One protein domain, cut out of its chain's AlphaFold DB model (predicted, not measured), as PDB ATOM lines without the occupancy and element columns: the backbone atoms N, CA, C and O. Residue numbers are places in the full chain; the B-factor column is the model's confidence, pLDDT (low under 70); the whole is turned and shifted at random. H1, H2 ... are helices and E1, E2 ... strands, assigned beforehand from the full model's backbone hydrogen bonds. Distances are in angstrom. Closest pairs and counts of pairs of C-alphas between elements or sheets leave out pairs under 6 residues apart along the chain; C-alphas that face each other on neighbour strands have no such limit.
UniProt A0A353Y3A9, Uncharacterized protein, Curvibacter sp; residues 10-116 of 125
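AT A GLANCE: This is residues 10 to 116 of the 125 residues of an uncharacterized protein of Curvibacter sp (UniProt A0A353Y3A9). The model is an elongated body with a group of four helices at one end, where H1 and H5 each pack on both H6 and H7, and a corner of two helices, H2 and H3, at the other. Between these ends sit the short helix H4 and a small ribbon of two antiparallel strands, E1 and E2, with H4 packed on H6 and on E2. The printed part has 107 residues, with seven named helices and two named strands in the order H1 H2 H3 E1 H4 H5 H6 E2 H7, and its class is mostly helix. It is compact, with a radius of gyration of the C-alphas of 14.8 A, and spans 46 by 25 by 19 A.

HOW THE PARTS SIT: H1, residues 10 to 19, touches H7, residues 107 to 116, at a shallow tilt of 30 degrees, opposite ways; the closest C-alphas, of Val 17 and Leu 111, are 6.2 A apart. H1 also touches H6, residues 78 to 93, at a steep tilt of 48 degrees; the closest C-alphas are those of Leu 14 and Ile 87, 6.2 A. H2, residues 26 to 35, and H3, residues 40 to 46, touch only at the corner by their link, about perpendicular at 87 degrees, with the C-alphas of Ala 33 and Leu 40 closest at 5.8 A. H2 is apart from H1. E1, residues 49 to 51, and E2, residues 99 to 102, are antiparallel neighbours; N 50 and O 101 are 2.9 A apart and N 101 and O 50 are 2.8 A apart, both within hydrogen-bond range. Residues 24 to 25 pair antiparallel with residues 99 to 100 of E2. H4, residues 52 to 57, touches residues 88 to 93 of H6 at a shallow tilt of 22 degrees, opposite ways, the C-alphas of Trp 53 and Ala 92 being closest at 4.1 A. H5, residues 59 to 70, forms a helical hairpin with H6, at a steep tilt of 44 degrees, the closest C-alphas being those of Arg 62 and Ala 85, 7.0 A. H5 touches H7 at a steep tilt of 43 degrees, the same way, with the C-alphas of Thr 65 and Pro 108 closest at 4.2 A. In H1 to H7 every O i to N i+4 pair is within hydrogen-bond range.

IN THESE COORDINATES: H1 begins at C-alpha 10, (182.488, 163.149, 234.095), and is 14.0 A long; H2 is 14.2 A and H5 16.2 A. H6, the longest helix, runs 22.6 A from C-alpha 78 at (169.505, 166.395, 225.010). E2 is 10.6 A long, and H7, 13.8 A, ends at C-alpha 116, (180.377, 156.352, 224.038).

THE WHOLE: The C-alphas of Gly 37 and Ala 79, the two farthest apart, are 47.3 A from each other. The printed part has no cut and no long link. Its mean pLDDT is 86.6, and residue 10 alone is under 70.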
ATOM      1  N   HIS A  10     182.140 161.957 234.868       69.69
ATOM      2  CA  HIS A  10     182.488 163.149 234.095       69.69
ATOM      3  C   HIS A  10     183.878 163.669 234.464       69.69
ATOM      4  O   HIS A  10     184.566 164.205 233.600       69.69
ATOM      5  N   ALA A  11     184.321 163.478 235.711       70.44
ATOM      6  CA  ALA A  11     185.692 163.779 236.116       70.44
ATOM      7  C   ALA A  11     186.703 162.852 235.417       70.44
ATOM      8  O   ALA A  11     187.752 163.314 234.974       70.44
ATOM      9  N   ALA A  12     186.368 161.569 235.241       71.31
ATOM     10  CA  ALA A  12     187.190 160.635 234.471       71.31
ATOM     11  C   ALA A  12     187.232 160.994 232.973       71.31
ATOM     12  O   ALA A  12     188.303 160.970 232.366       71.31
ATOM     13  N   SER A  13     186.094 161.374 232.375       72.06
ATOM     14  CA  SER A  13     186.059 161.876 230.994       72.06
ATOM     15  C   SER A  13     186.862 163.168 230.836       72.06
ATOM     16  O   SER A  13     187.630 163.285 229.888       72.06
ATOM     17  N   LEU A  14     186.741 164.104 231.781       74.81
ATOM     18  CA  LEU A  14     187.522 165.338 231.802       74.81
ATOM     19  C   LEU A  14     189.023 165.043 231.891       74.81
ATOM     20  O   LEU A  14     189.784 165.585 231.103       74.81
ATOM     21  N   ALA A  15     189.451 164.152 232.787       78.56
ATOM     22  CA  ALA A  15     190.859 163.773 232.912       78.56
ATOM     23  C   ALA A  15     191.421 163.195 231.603       78.56
ATOM     24  O   ALA A  15     192.519 163.560 231.198       78.56
ATOM     25  N   ARG A  16     190.650 162.354 230.901       72.88
ATOM     26  CA  ARG A  16     191.050 161.820 229.588       72.88
ATOM     27  C   ARG A  16     191.099 162.883 228.496       72.88
ATOM     28  O   ARG A  16     191.977 162.819 227.648       72.88
ATOM     29  N   VAL A  17     190.181 163.853 228.509       73.88
ATOM     30  CA  VAL A  17     190.254 165.007 227.598       73.88
ATOM     31  C   VAL A  17     191.530 165.780 227.856       73.88
ATOM     32  O   VAL A  17     192.258 166.027 226.908       73.88
ATOM     33  N   MET A  18     191.804 166.105 229.121       79.88
ATOM     34  CA  MET A  18     192.984 166.864 229.534       79.88
ATOM     35  C   MET A  18     194.289 166.156 229.145       79.88
ATOM     36  O   MET A  18     195.205 166.816 228.673       79.88
ATOM     37  N   ASP A  19     194.351 164.828 229.281       78.25
ATOM     38  CA  ASP A  19     195.491 164.003 228.846       78.25
ATOM     39  C   ASP A  19     195.650 163.963 227.315       78.25
ATOM     40  O   ASP A  19     196.756 163.888 226.787       78.25
ATOM     41  N   ALA A  20     194.542 164.070 226.580       71.88
ATOM     42  CA  ALA A  20     194.533 164.087 225.124       71.88
ATOM     43  C   ALA A  20     194.835 165.465 224.506       71.88
ATOM     44  O   ALA A  20     194.927 165.555 223.278       71.88
ATOM     45  N   LEU A  21     194.957 166.530 225.310       80.19
ATOM     46  CA  LEU A  21     195.199 167.875 224.794       80.19
ATOM     47  C   LEU A  21     196.650 168.032 224.342       80.19
ATOM     48  O   LEU A  21     197.582 168.052 225.143       80.19
ATOM     49  N   SER A  22     196.829 168.266 223.049       81.81
ATOM     50  CA  SER A  22     198.096 168.759 222.513       81.81
ATOM     51  C   SER A  22     198.137 170.280 222.634       81.81
ATOM     52  O   SER A  22     197.726 170.995 221.718       81.81
ATOM     53  N   THR A  23     198.618 170.777 223.775       85.81
ATOM     54  CA  THR A  23     198.820 172.215 224.008       85.81
ATOM     55  C   THR A  23     200.286 172.611 223.945       85.81
ATOM     56  O   THR A  23     201.161 171.865 224.382       85.81
ATOM     57  N   ARG A  24     200.555 173.829 223.481       86.81
ATOM     58  CA  ARG A  24     201.896 174.433 223.467       86.81
ATOM     59  C   ARG A  24     201.825 175.907 223.824       86.81
ATOM     60  O   ARG A  24     200.808 176.547 223.598       86.81
ATOM     61  N   THR A  25     202.896 176.456 224.379       89.44
ATOM     62  CA  THR A  25     202.971 177.898 224.641       89.44
ATOM     63  C   THR A  25     203.255 178.659 223.348       89.44
ATOM     64  O   THR A  25     203.870 178.119 222.424       89.44
ATOM     65  N   LEU A  26     202.878 179.940 223.300       85.88
ATOM     66  CA  LEU A  26     203.209 180.823 222.174       85.88
ATOM     67  C   LEU A  26     204.717 180.862 221.886       85.88
ATOM     68  O   LEU A  26     205.123 180.843 220.730       85.88
ATOM     69  N   ASN A  27     205.548 180.867 222.932       85.38
ATOM     70  CA  ASN A  27     207.004 180.880 222.784       85.38
ATOM     71  C   ASN A  27     207.525 179.615 222.098       85.38
ATOM     72  O   ASN A  27     208.403 179.705 221.243       85.38
ATOM     73  N   HIS A  28     206.984 178.450 222.462       86.06
ATOM     74  CA  HIS A  28     207.368 177.193 221.830       86.06
ATOM     75  C   HIS A  28     206.909 177.164 220.368       86.06
ATOM     76  O   HIS A  28     207.716 176.900 219.484       86.06
ATOM     77  N   PHE A  29     205.662 177.561 220.104       86.19
ATOM     78  CA  PHE A  29     205.127 177.613 218.746       86.19
ATOM     79  C   PHE A  29     205.898 178.582 217.836       86.19
ATOM     80  O   PHE A  29     206.191 178.271 216.684       86.19
ATOM     81  N   ALA A  30     206.298 179.743 218.362       86.69
ATOM     82  CA  ALA A  30     207.117 180.703 217.627       86.69
ATOM     83  C   ALA A  30     208.533 180.185 217.334       86.69
ATOM     84  O   ALA A  30     209.096 180.519 216.291       86.69
ATOM     85  N   ALA A  31     209.104 179.370 218.226       88.75
ATOM     86  CA  ALA A  31     210.368 178.693 217.964       88.75
ATOM     87  C   ALA A  31     210.218 177.666 216.828       88.75
ATOM     88  O   ALA A  31     210.996 177.716 215.878       88.75
ATOM     89  N   GLU A  32     209.174 176.827 216.865       87.56
ATOM     90  CA  GLU A  32     208.881 175.839 215.813       87.56
ATOM     91  C   GLU A  32     208.682 176.502 214.438       87.56
ATOM     92  O   GLU A  32     209.277 176.083 213.447       87.56
ATOM     93  N   ALA A  33     207.885 177.574 214.366       87.50
ATOM     94  CA  ALA A  33     207.658 178.306 213.116       87.50
ATOM     95  C   ALA A  33     208.975 178.848 212.533       87.50
ATOM     96  O   ALA A  33     209.251 178.707 211.341       87.50
ATOM     97  N   ARG A  34     209.841 179.394 213.398       89.06
ATOM     98  CA  ARG A  34     211.150 179.914 212.996       89.06
ATOM     99  C   ARG A  34     212.088 178.816 212.496       89.06
ATOM    100  O   ARG A  34     212.809 179.051 211.527       89.06
ATOM    101  N   GLU A  35     212.091 177.647 213.132       91.25
ATOM    102  CA  GLU A  35     212.866 176.480 212.687       91.25
ATOM    103  C   GLU A  35     212.395 175.968 211.322       91.25
ATOM    104  O   GLU A  35     213.215 175.598 210.482       91.25
ATOM    105  N   ASN A  36     211.090 176.043 211.063       86.44
ATOM    106  CA  ASN A  36     210.491 175.680 209.780       86.44
ATOM    107  C   ASN A  36     210.668 176.751 208.688       86.44
ATOM    108  O   ASN A  36     210.263 176.531 207.547       86.44
ATOM    109  N   GLY A  37     211.272 177.901 209.010       90.38
ATOM    110  CA  GLY A  37     211.422 179.023 208.078       90.38
ATOM    111  C   GLY A  37     210.094 179.688 207.699       90.38
ATOM    112  O   GLY A  37     210.020 180.352 206.667       90.38
ATOM    113  N   GLU A  38     209.058 179.501 208.514       91.19
ATOM    114  CA  GLU A  38     207.707 180.023 208.319       91.19
ATOM    115  C   GLU A  38     207.483 181.258 209.208       91.19
ATOM    116  O   GLU A  38     208.069 181.388 210.290       91.19
ATOM    117  N   SER A  39     206.651 182.205 208.760       89.25
ATOM    118  CA  SER A  39     206.252 183.309 209.630       89.25
ATOM    119  C   SER A  39     205.292 182.805 210.710       89.25
ATOM    120  O   SER A  39     204.541 181.855 210.509       89.25
ATOM    121  N   LEU A  40     205.284 183.457 211.874       86.44
ATOM    122  CA  LEU A  40     204.361 183.071 212.941       86.44
ATOM    123  C   LEU A  40     202.902 183.140 212.468       86.44
ATOM    124  O   LEU A  40     202.115 182.262 212.793       86.44
ATOM    125  N   GLN A  41     202.560 184.158 211.677       87.31
ATOM    126  CA  GLN A  41     201.218 184.327 211.135       87.31
ATOM    127  C   GLN A  41     200.824 183.166 210.213       87.31
ATOM    128  O   GLN A  41     199.756 182.590 210.406       87.31
ATOM    129  N   ASP A  42     201.696 182.789 209.277       88.56
ATOM    130  CA  ASP A  42     201.421 181.685 208.349       88.56
ATOM    131  C   ASP A  42     201.219 180.370 209.115       88.56
ATOM    132  O   ASP A  42     200.263 179.641 208.853       88.56
ATOM    133  N   ALA A  43     202.034 180.121 210.146       85.00
ATOM    134  CA  ALA A  43     201.886 178.944 210.994       85.00
ATOM    135  C   ALA A  43     200.545 178.952 211.756       85.00
ATOM    136  O   ALA A  43     199.882 177.917 211.857       85.00
ATOM    137  N   PHE A  44     200.114 180.103 212.284       86.31
ATOM    138  CA  PHE A  44     198.810 180.244 212.946       86.31
ATOM    139  C   PHE A  44     197.649 179.920 211.999       86.31
ATOM    140  O   PHE A  44     196.733 179.193 212.384       86.31
ATOM    141  N   GLU A  45     197.699 180.433 210.769       86.25
ATOM    142  CA  GLU A  45     196.662 180.219 209.757       86.25
ATOM    143  C   GLU A  45     196.650 178.767 209.262       86.25
ATOM    144  O   GLU A  45     195.600 178.127 209.228       86.25
ATOM    145  N   ARG A  46     197.823 178.213 208.940       85.62
ATOM    146  CA  ARG A  46     197.988 176.858 208.405       85.62
ATOM    147  C   ARG A  46     197.520 175.775 209.368       85.62
ATOM    148  O   ARG A  46     196.917 174.796 208.936       85.62
ATOM    149  N   TYR A  47     197.859 175.913 210.645       82.81
ATOM    150  CA  TYR A  47     197.518 174.930 211.672       82.81
ATOM    151  C   TYR A  47     196.229 175.281 212.423       82.81
ATOM    152  O   TYR A  47     195.915 174.612 213.402       82.81
ATOM    153  N   GLU A  48     195.517 176.335 212.003       88.25
ATOM    154  CA  GLU A  48     194.320 176.852 212.674       88.25
ATOM    155  C   GLU A  48     194.504 176.909 214.205       88.25
ATOM    156  O   GLU A  48     193.719 176.345 214.971       88.25
ATOM    157  N   ILE A  49     195.606 177.522 214.652       88.00
ATOM    158  CA  ILE A  49     195.945 177.613 216.075       88.00
ATOM    159  C   ILE A  49     195.146 178.734 216.728       88.00
ATOM    160  O   ILE A  49     195.060 179.842 216.208       88.00
ATOM    161  N   ASP A  50     194.638 178.472 217.925       91.12
ATOM    162  CA  ASP A  50     194.048 179.481 218.797       91.12
ATOM    163  C   ASP A  50     194.354 179.139 220.264       91.12
ATOM    164  O   ASP A  50     194.999 178.133 220.568       91.12
ATOM    165  N   TYR A  51     193.918 179.966 221.206       91.38
ATOM    166  CA  TYR A  51     194.044 179.666 222.624       91.38
ATOM    167  C   TYR A  51     193.254 178.408 222.995       91.38
ATOM    168  O   TYR A  51     192.091 178.248 222.621       91.38
ATOM    169  N   ALA A  52     193.854 177.536 223.804       91.25
ATOM    170  CA  ALA A  52     193.271 176.252 224.186       91.25
ATOM    171  C   ALA A  52     191.892 176.404 224.849       91.25
ATOM    172  O   ALA A  52     190.965 175.656 224.533       91.25
ATOM    173  N   TRP A  53     191.714 177.411 225.713       91.50
ATOM    174  CA  TRP A  53     190.414 177.709 226.326       91.50
ATOM    175  C   TRP A  53     189.352 178.079 225.281       91.50
ATOM    176  O   TRP A  53     188.190 177.699 225.423       91.50
ATOM    177  N   HIS A  54     189.743 178.787 224.217       91.88
ATOM    178  CA  HIS A  54     188.837 179.193 223.149       91.88
ATOM    179  C   HIS A  54     188.454 177.995 222.275       91.88
ATOM    180  O   HIS A  54     187.266 177.760 222.049       91.88
ATOM    181  N   VAL A  55     189.434 177.180 221.869       91.50
ATOM    182  CA  VAL A  55     189.199 175.948 221.096       91.50
ATOM    183  C   VAL A  55     188.250 175.010 221.845       91.50
ATOM    184  O   VAL A  55     187.245 174.571 221.280       91.50
ATOM    185  N   LEU A  56     188.509 174.759 223.133       90.69
ATOM    186  CA  LEU A  56     187.686 173.886 223.978       90.69
ATOM    187  C   LEU A  56     186.281 174.443 224.229       90.69
ATOM    188  O   LEU A  56     185.319 173.681 224.255       90.69
ATOM    189  N   GLY A  57     186.146 175.762 224.377       90.00
ATOM    190  CA  GLY A  57     184.854 176.429 224.539       90.00
ATOM    191  C   GLY A  57     184.062 176.600 223.236       90.00
ATOM    192  O   GLY A  57     182.918 177.057 223.272       90.00
ATOM    193  N   SER A  58     184.647 176.263 222.084       92.56
ATOM    194  CA  SER A  58     184.055 176.553 220.781       92.56
ATOM    195  C   SER A  58     182.870 175.643 220.442       92.56
ATOM    196  O   SER A  58     182.852 174.438 220.711       92.56
ATOM    197  N   ALA A  59     181.891 176.210 219.732       91.88
ATOM    198  CA  ALA A  59     180.833 175.412 219.120       91.88
ATOM    199  C   ALA A  59     181.407 174.418 218.093       91.88
ATOM    200  O   ALA A  59     180.927 173.294 218.018       91.88
ATOM    201  N   ARG A  60     182.467 174.795 217.358       92.56
ATOM    202  CA  ARG A  60     183.129 173.940 216.357       92.56
ATOM    203  C   ARG A  60     183.566 172.603 216.954       92.56
ATOM    204  O   ARG A  60     183.198 171.559 216.420       92.56
ATOM    205  N   LEU A  61     184.286 172.623 218.078       91.25
ATOM    206  CA  LEU A  61     184.758 171.403 218.736       91.25
ATOM    207  C   LEU A  61     183.592 170.560 219.276       91.25
ATOM    208  O   LEU A  61     183.580 169.333 219.141       91.25
ATOM    209  N   ARG A  62     182.575 171.219 219.846       92.12
ATOM    210  CA  ARG A  62     181.372 170.547 220.351       92.12
ATOM    211  C   ARG A  62     180.610 169.831 219.238       92.12
ATOM    212  O   ARG A  62     180.301 168.652 219.388       92.12
ATOM    213  N   GLU A  63     180.318 170.512 218.133       92.50
ATOM    214  CA  GLU A  63     179.587 169.920 217.008       92.50
ATOM    215  C   GLU A  63     180.398 168.799 216.337       92.50
ATOM    216  O   GLU A  63     179.834 167.752 216.021       92.50
ATOM    217  N   ALA A  64     181.723 168.949 216.209       92.19
ATOM    218  CA  ALA A  64     182.598 167.875 215.727       92.19
ATOM    219  C   ALA A  64     182.522 166.629 216.630       92.19
ATOM    220  O   ALA A  64     182.354 165.508 216.150       92.19
ATOM    221  N   THR A  65     182.550 166.820 217.953       91.62
ATOM    222  CA  THR A  65     182.418 165.718 218.921       91.62
ATOM    223  C   THR A  65     181.051 165.037 218.804       91.62
ATOM    224  O   THR A  65     180.954 163.810 218.821       91.62
ATOM    225  N   LEU A  66     179.976 165.819 218.641       92.06
ATOM    226  CA  LEU A  66     178.628 165.285 218.427       92.06
ATOM    227  C   LEU A  66     178.521 164.487 217.124       92.06
ATOM    228  O   LEU A  66     177.849 163.456 217.115       92.06
ATOM    229  N   ALA A  67     179.196 164.911 216.054       91.62
ATOM    230  CA  ALA A  67     179.250 164.166 214.800       91.62
ATOM    231  C   ALA A  67     179.943 162.802 214.982       91.62
ATOM    232  O   ALA A  67     179.407 161.774 214.563       91.62
ATOM    233  N   HIS A  68     181.076 162.760 215.693       91.62
ATOM    234  CA  HIS A  68     181.753 161.503 216.029       91.62
ATOM    235  C   HIS A  68     180.914 160.593 216.940       91.62
ATOM    236  O   HIS A  68     180.961 159.368 216.790       91.62
ATOM    237  N   LEU A  69     180.137 161.166 217.864       89.88
ATOM    238  CA  LEU A  69     179.190 160.417 218.691       89.88
ATOM    239  C   LEU A  69     178.034 159.858 217.862       89.88
ATOM    240  O   LEU A  69     177.683 158.698 218.038       89.88
ATOM    241  N   ALA A  70     177.475 160.629 216.930       87.12
ATOM    242  CA  ALA A  70     176.391 160.173 216.060       87.12
ATOM    243  C   ALA A  70     176.801 158.976 215.179       87.12
ATOM    244  O   ALA A  70     175.973 158.124 214.867       87.12
ATOM    245  N   GLY A  71     178.088 158.866 214.829       85.25
ATOM    246  CA  GLY A  71     178.634 157.689 214.146       85.25
ATOM    247  C   GLY A  71     178.717 156.427 215.018       85.25
ATOM    248  O   GLY A  71     178.790 155.324 214.485       85.25
ATOM    249  N   ARG A  72     178.699 156.572 216.351       84.38
ATOM    250  CA  ARG A  72     178.845 155.478 217.334       84.38
ATOM    251  C   ARG A  72     177.527 155.117 218.028       84.38
ATOM    252  O   ARG A  72     177.334 153.974 218.426       84.38
ATOM    253  N   GLN A  73     176.612 156.077 218.154       80.56
ATOM    254  CA  GLN A  73     175.279 155.909 218.727       80.56
ATOM    255  C   GLN A  73     174.232 156.623 217.865       80.56
ATOM    256  O   GLN A  73     174.411 157.778 217.492       80.56
ATOM    257  N   GLN A  74     173.107 155.956 217.589       70.81
ATOM    258  CA  GLN A  74     172.075 156.468 216.674       70.81
ATOM    259  C   GLN A  74     171.492 157.829 217.089       70.81
ATOM    260  O   GLN A  74     171.145 158.629 216.224       70.81
ATOM    261  N   VAL A  75     171.361 158.102 218.394       80.44
ATOM    262  CA  VAL A  75     170.789 159.359 218.898       80.44
ATOM    263  C   VAL A  75     171.545 159.831 220.139       80.44
ATOM    264  O   VAL A  75     171.550 159.159 221.167       80.44
ATOM    265  N   VAL A  76     172.132 161.030 220.061       83.94
ATOM    266  CA  VAL A  76     172.637 161.762 221.233       83.94
ATOM    267  C   VAL A  76     171.481 162.552 221.852       83.94
ATOM    268  O   VAL A  76     171.005 163.530 221.263       83.94
ATOM    269  N   SER A  77     171.026 162.131 223.031       87.12
ATOM    270  CA  SER A  77     169.945 162.785 223.780       87.12
ATOM    271  C   SER A  77     170.305 164.215 224.202       87.12
ATOM    272  O   SER A  77     171.478 164.576 224.307       87.12
ATOM    273  N   ALA A  78     169.293 165.035 224.505       87.62
ATOM    274  CA  ALA A  78     169.505 166.395 225.010       87.62
ATOM    275  C   ALA A  78     170.362 166.414 226.292       87.62
ATOM    276  O   ALA A  78     171.290 167.208 226.392       87.62
ATOM    277  N   ALA A  79     170.135 165.476 227.219       86.50
ATOM    278  CA  ALA A  79     170.935 165.358 228.439       86.50
ATOM    279  C   ALA A  79     172.416 165.055 228.148       86.50
ATOM    280  O   ALA A  79     173.302 165.632 228.768       86.50
ATOM    281  N   GLN A  80     172.701 164.190 227.172       87.12
ATOM    282  CA  GLN A  80     174.073 163.886 226.747       87.12
ATOM    283  C   GLN A  80     174.764 165.091 226.091       87.12
ATOM    284  O   GLN A  80     175.958 165.298 226.301       87.12
ATOM    285  N   ARG A  81     174.022 165.906 225.330       89.88
ATOM    286  CA  ARG A  81     174.539 167.157 224.747       89.88
ATOM    287  C   ARG A  81     174.907 168.174 225.828       89.88
ATOM    288  O   ARG A  81     175.971 168.779 225.740       89.88
ATOM    289  N   GLU A  82     174.072 168.314 226.857       89.06
ATOM    290  CA  GLU A  82     174.356 169.177 228.013       89.06
ATOM    291  C   GLU A  82     175.578 168.691 228.804       89.06
ATOM    292  O   GLU A  82     176.440 169.489 229.165       89.06
ATOM    293  N   ILE A  83     175.714 167.375 229.005       87.81
ATOM    294  CA  ILE A  83     176.899 166.784 229.645       87.81
ATOM    295  C   ILE A  83     178.169 167.120 228.856       87.81
ATOM    296  O   ILE A  83     179.148 167.580 229.441       87.81
ATOM    297  N   LEU A  84     178.152 166.933 227.532       89.69
ATOM    298  CA  LEU A  84     179.284 167.277 226.674       89.69
ATOM    299  C   LEU A  84     179.636 168.768 226.780       89.69
ATOM    300  O   LEU A  84     180.804 169.111 226.950       89.69
ATOM    301  N   ALA A  85     178.635 169.651 226.713       90.56
ATOM    302  CA  ALA A  85     178.847 171.089 226.856       90.56
ATOM    303  C   ALA A  85     179.475 171.439 228.216       90.56
ATOM    304  O   ALA A  85     180.415 172.230 228.265       90.56
ATOM    305  N   GLY A  86     179.012 170.812 229.300       88.56
ATOM    306  CA  GLY A  86     179.576 170.993 230.636       88.56
ATOM    307  C   GLY A  86     181.031 170.528 230.745       88.56
ATOM    308  O   GLY A  86     181.854 171.241 231.315       88.56
ATOM    309  N   ILE A  87     181.373 169.374 230.162       88.38
ATOM    310  CA  ILE A  87     182.752 168.856 230.145       88.38
ATOM    311  C   ILE A  87     183.676 169.808 229.384       88.38
ATOM    312  O   ILE A  87     184.739 170.155 229.892       88.38
ATOM    313  N   LEU A  88     183.265 170.264 228.199       90.56
ATOM    314  CA  LEU A  88     184.056 171.184 227.380       90.56
ATOM    315  C   LEU A  88     184.254 172.544 228.060       90.56
ATOM    316  O   LEU A  88     185.365 173.071 228.065       90.56
ATOM    317  N   GLN A  89     183.217 173.084 228.708       89.12
ATOM    318  CA  GLN A  89     183.338 174.321 229.487       89.12
ATOM    319  C   GLN A  89     184.264 174.158 230.695       89.12
ATOM    320  O   GLN A  89     185.077 175.041 230.964       89.12
ATOM    321  N   ALA A  90     184.177 173.033 231.410       87.50
ATOM    322  CA  ALA A  90     185.076 172.746 232.522       87.50
ATOM    323  C   ALA A  90     186.530 172.588 232.048       87.50
ATOM    324  O   ALA A  90     187.437 173.132 232.673       87.50
ATOM    325  N   ALA A  91     186.748 171.903 230.921       88.31
ATOM    326  CA  ALA A  91     188.067 171.752 230.310       88.31
ATOM    327  C   ALA A  91     188.647 173.104 229.874       88.31
ATOM    328  O   ALA A  91     189.814 173.375 230.147       88.31
ATOM    329  N   ALA A  92     187.829 173.963 229.257       89.81
ATOM    330  CA  ALA A  92     188.216 175.315 228.866       89.81
ATOM    331  C   ALA A  92     188.600 176.174 230.079       89.81
ATOM    332  O   ALA A  92     189.636 176.832 230.061       89.81
ATOM    333  N   ALA A  93     187.806 176.127 231.154       88.81
ATOM    334  CA  ALA A  93     188.073 176.866 232.387       88.81
ATOM    335  C   ALA A  93     189.329 176.376 233.133       88.81
ATOM    336  O   ALA A  93     189.912 177.132 233.907       88.81
ATOM    337  N   ALA A  94     189.741 175.126 232.912       88.12
ATOM    338  CA  ALA A  94     190.954 174.552 233.489       88.12
ATOM    339  C   ALA A  94     192.231 174.884 232.695       88.12
ATOM    340  O   ALA A  94     193.325 174.587 233.175       88.12
ATOM    341  N   GLN A  95     192.124 175.475 231.498       88.31
ATOM    342  CA  GLN A  95     193.296 175.831 230.698       88.31
ATOM    343  C   GLN A  95     193.998 177.079 231.226       88.31
ATOM    344  O   GLN A  95     193.363 178.057 231.624       88.31
ATOM    345  N   ALA A  96     195.326 177.081 231.130       88.56
ATOM    346  CA  ALA A  96     196.099 178.305 231.267       88.56
ATOM    347  C   ALA A  96     195.861 179.233 230.059       88.56
ATOM    348  O   ALA A  96     195.647 178.783 228.932       88.56
ATOM    349  N   SER A  97     195.891 180.546 230.300       86.88
ATOM    350  CA  SER A  97     195.543 181.567 229.302       86.88
ATOM    351  C   SER A  97     196.549 181.700 228.157       86.88
ATOM    352  O   SER A  97     196.235 182.317 227.147       86.88
ATOM    353  N   ASP A  98     197.757 181.169 228.323       88.44
ATOM    354  CA  ASP A  98     198.879 181.244 227.382       88.44
ATOM    355  C   ASP A  98     199.094 179.953 226.577       88.44
ATOM    356  O   ASP A  98     199.981 179.897 225.717       88.44
ATOM    357  N   LEU A  99     198.290 178.918 226.840       91.25
ATOM    358  CA  LEU A  99     198.318 177.677 226.080       91.25
ATOM    359  C   LEU A  99     197.541 177.827 224.776       91.25
ATOM    360  O   LEU A  99     196.405 178.299 224.745       91.25
ATOM    361  N   LEU A 100     198.170 177.369 223.702       92.00
ATOM    362  CA  LEU A 100     197.648 177.320 222.349       92.00
ATOM    363  C   LEU A 100     197.319 175.884 221.958       92.00
ATOM    364  O   LEU A 100     197.975 174.938 222.400       92.00
ATOM    365  N   MET A 101     196.329 175.742 221.086       91.69
ATOM    366  CA  MET A 101     195.816 174.478 220.585       91.69
ATOM    367  C   MET A 101     195.349 174.644 219.134       91.69
ATOM    368  O   MET A 101     194.825 175.687 218.758       91.69
ATOM    369  N   SER A 102     195.542 173.608 218.321       88.88
ATOM    370  CA  SER A 102     194.992 173.529 216.960       88.88
ATOM    371  C   SER A 102     193.499 173.223 217.000       88.88
ATOM    372  O   SER A 102     193.079 172.445 217.854       88.88
ATOM    373  N   PHE A 103     192.702 173.754 216.071       84.56
ATOM    374  CA  PHE A 103     191.348 173.239 215.826       84.56
ATOM    375  C   PHE A 103     191.342 171.854 215.164       84.56
ATOM    376  O   PHE A 103     190.397 171.092 215.370       84.56
ATOM    377  N   ASP A 104     192.385 171.533 214.401       84.25
ATOM    378  CA  ASP A 104     192.637 170.210 213.831       84.25
ATOM    379  C   ASP A 104     193.395 169.360 214.858       84.25
ATOM    380  O   ASP A 104     194.627 169.329 214.905       84.25
ATOM    381  N   ASN A 105     192.643 168.787 215.794       82.75
ATOM    382  CA  ASN A 105     193.154 167.945 216.864       82.75
ATOM    383  C   ASN A 105     192.240 166.725 217.046       82.75
ATOM    384  O   ASN A 105     191.059 166.764 216.703       82.75
ATOM    385  N   ASP A 106     192.759 165.667 217.669       85.75
ATOM    386  CA  ASP A 106     192.014 164.414 217.852       85.75
ATOM    387  C   ASP A 106     191.054 164.431 219.060       85.75
ATOM    388  O   ASP A 106     190.487 163.397 219.427       85.75
ATOM    389  N   VAL A 107     190.874 165.571 219.740       87.31
ATOM    390  CA  VAL A 107     190.009 165.664 220.930       87.31
ATOM    391  C   VAL A 107     188.563 165.288 220.619       87.31
ATOM    392  O   VAL A 107     188.014 164.513 221.405       87.31
ATOM    393  N   PRO A 108     187.925 165.744 219.519       89.31
ATOM    394  CA  PRO A 108     186.555 165.358 219.201       89.31
ATOM    395  C   PRO A 108     186.373 163.845 219.104       89.31
ATOM    396  O   PRO A 108     185.395 163.303 219.620       89.31
ATOM    397  N   GLU A 109     187.326 163.156 218.481       89.56
ATOM    398  CA  GLU A 109     187.281 161.709 218.329       89.56
ATOM    399  C   GLU A 109     187.490 160.989 219.666       89.56
ATOM    400  O   GLU A 109     186.652 160.172 220.061       89.56
ATOM    401  N   LYS A 110     188.562 161.324 220.396       86.44
ATOM    402  CA  LYS A 110     188.900 160.690 221.683       86.44
ATOM    403  C   LYS A 110     187.823 160.923 222.741       86.44
ATOM    404  O   LYS A 110     187.489 160.020 223.515       86.44
ATOM    405  N   LEU A 111     187.243 162.123 222.770       87.19
ATOM    406  CA  LEU A 111     186.142 162.460 223.667       87.19
ATOM    407  C   LEU A 111     184.878 161.679 223.303       87.19
ATOM    408  O   LEU A 111     184.228 161.122 224.192       87.19
ATOM    409  N   ALA A 112     184.548 161.582 222.014       89.62
ATOM    410  CA  ALA A 112     183.416 160.785 221.557       89.62
ATOM    411  C   ALA A 112     183.573 159.299 221.914       89.62
ATOM    412  O   ALA A 112     182.616 158.683 222.379       89.62
ATOM    413  N   GLU A 113     184.768 158.728 221.751       88.25
ATOM    414  CA  GLU A 113     185.065 157.353 222.165       88.25
ATOM    415  C   GLU A 113     184.842 157.163 223.673       88.25
ATOM    416  O   GLU A 113     184.065 156.298 224.083       88.25
ATOM    417  N   CYS A 114     185.442 158.024 224.499       85.69
ATOM    418  CA  CYS A 114     185.324 157.936 225.953       85.69
ATOM    419  C   CYS A 114     183.873 158.047 226.437       85.69
ATOM    420  O   CYS A 114     183.444 157.264 227.290       85.69
ATOM    421  N   LEU A 115     183.113 159.004 225.896       86.88
ATOM    422  CA  LEU A 115     181.706 159.201 226.248       86.88
ATOM    423  C   LEU A 115     180.838 158.038 225.768       86.88
ATOM    424  O   LEU A 115     179.979 157.577 226.519       86.88
ATOM    425  N   SER A 116     181.091 157.516 224.565       86.56
ATOM    426  CA  SER A 116     180.377 156.352 224.038       86.56
ATOM    427  C   SER A 116     180.560 155.130 224.941       86.56
ATOM    428  O   SER A 116     179.579 154.463 225.270       86.56
TER     429      SER A 116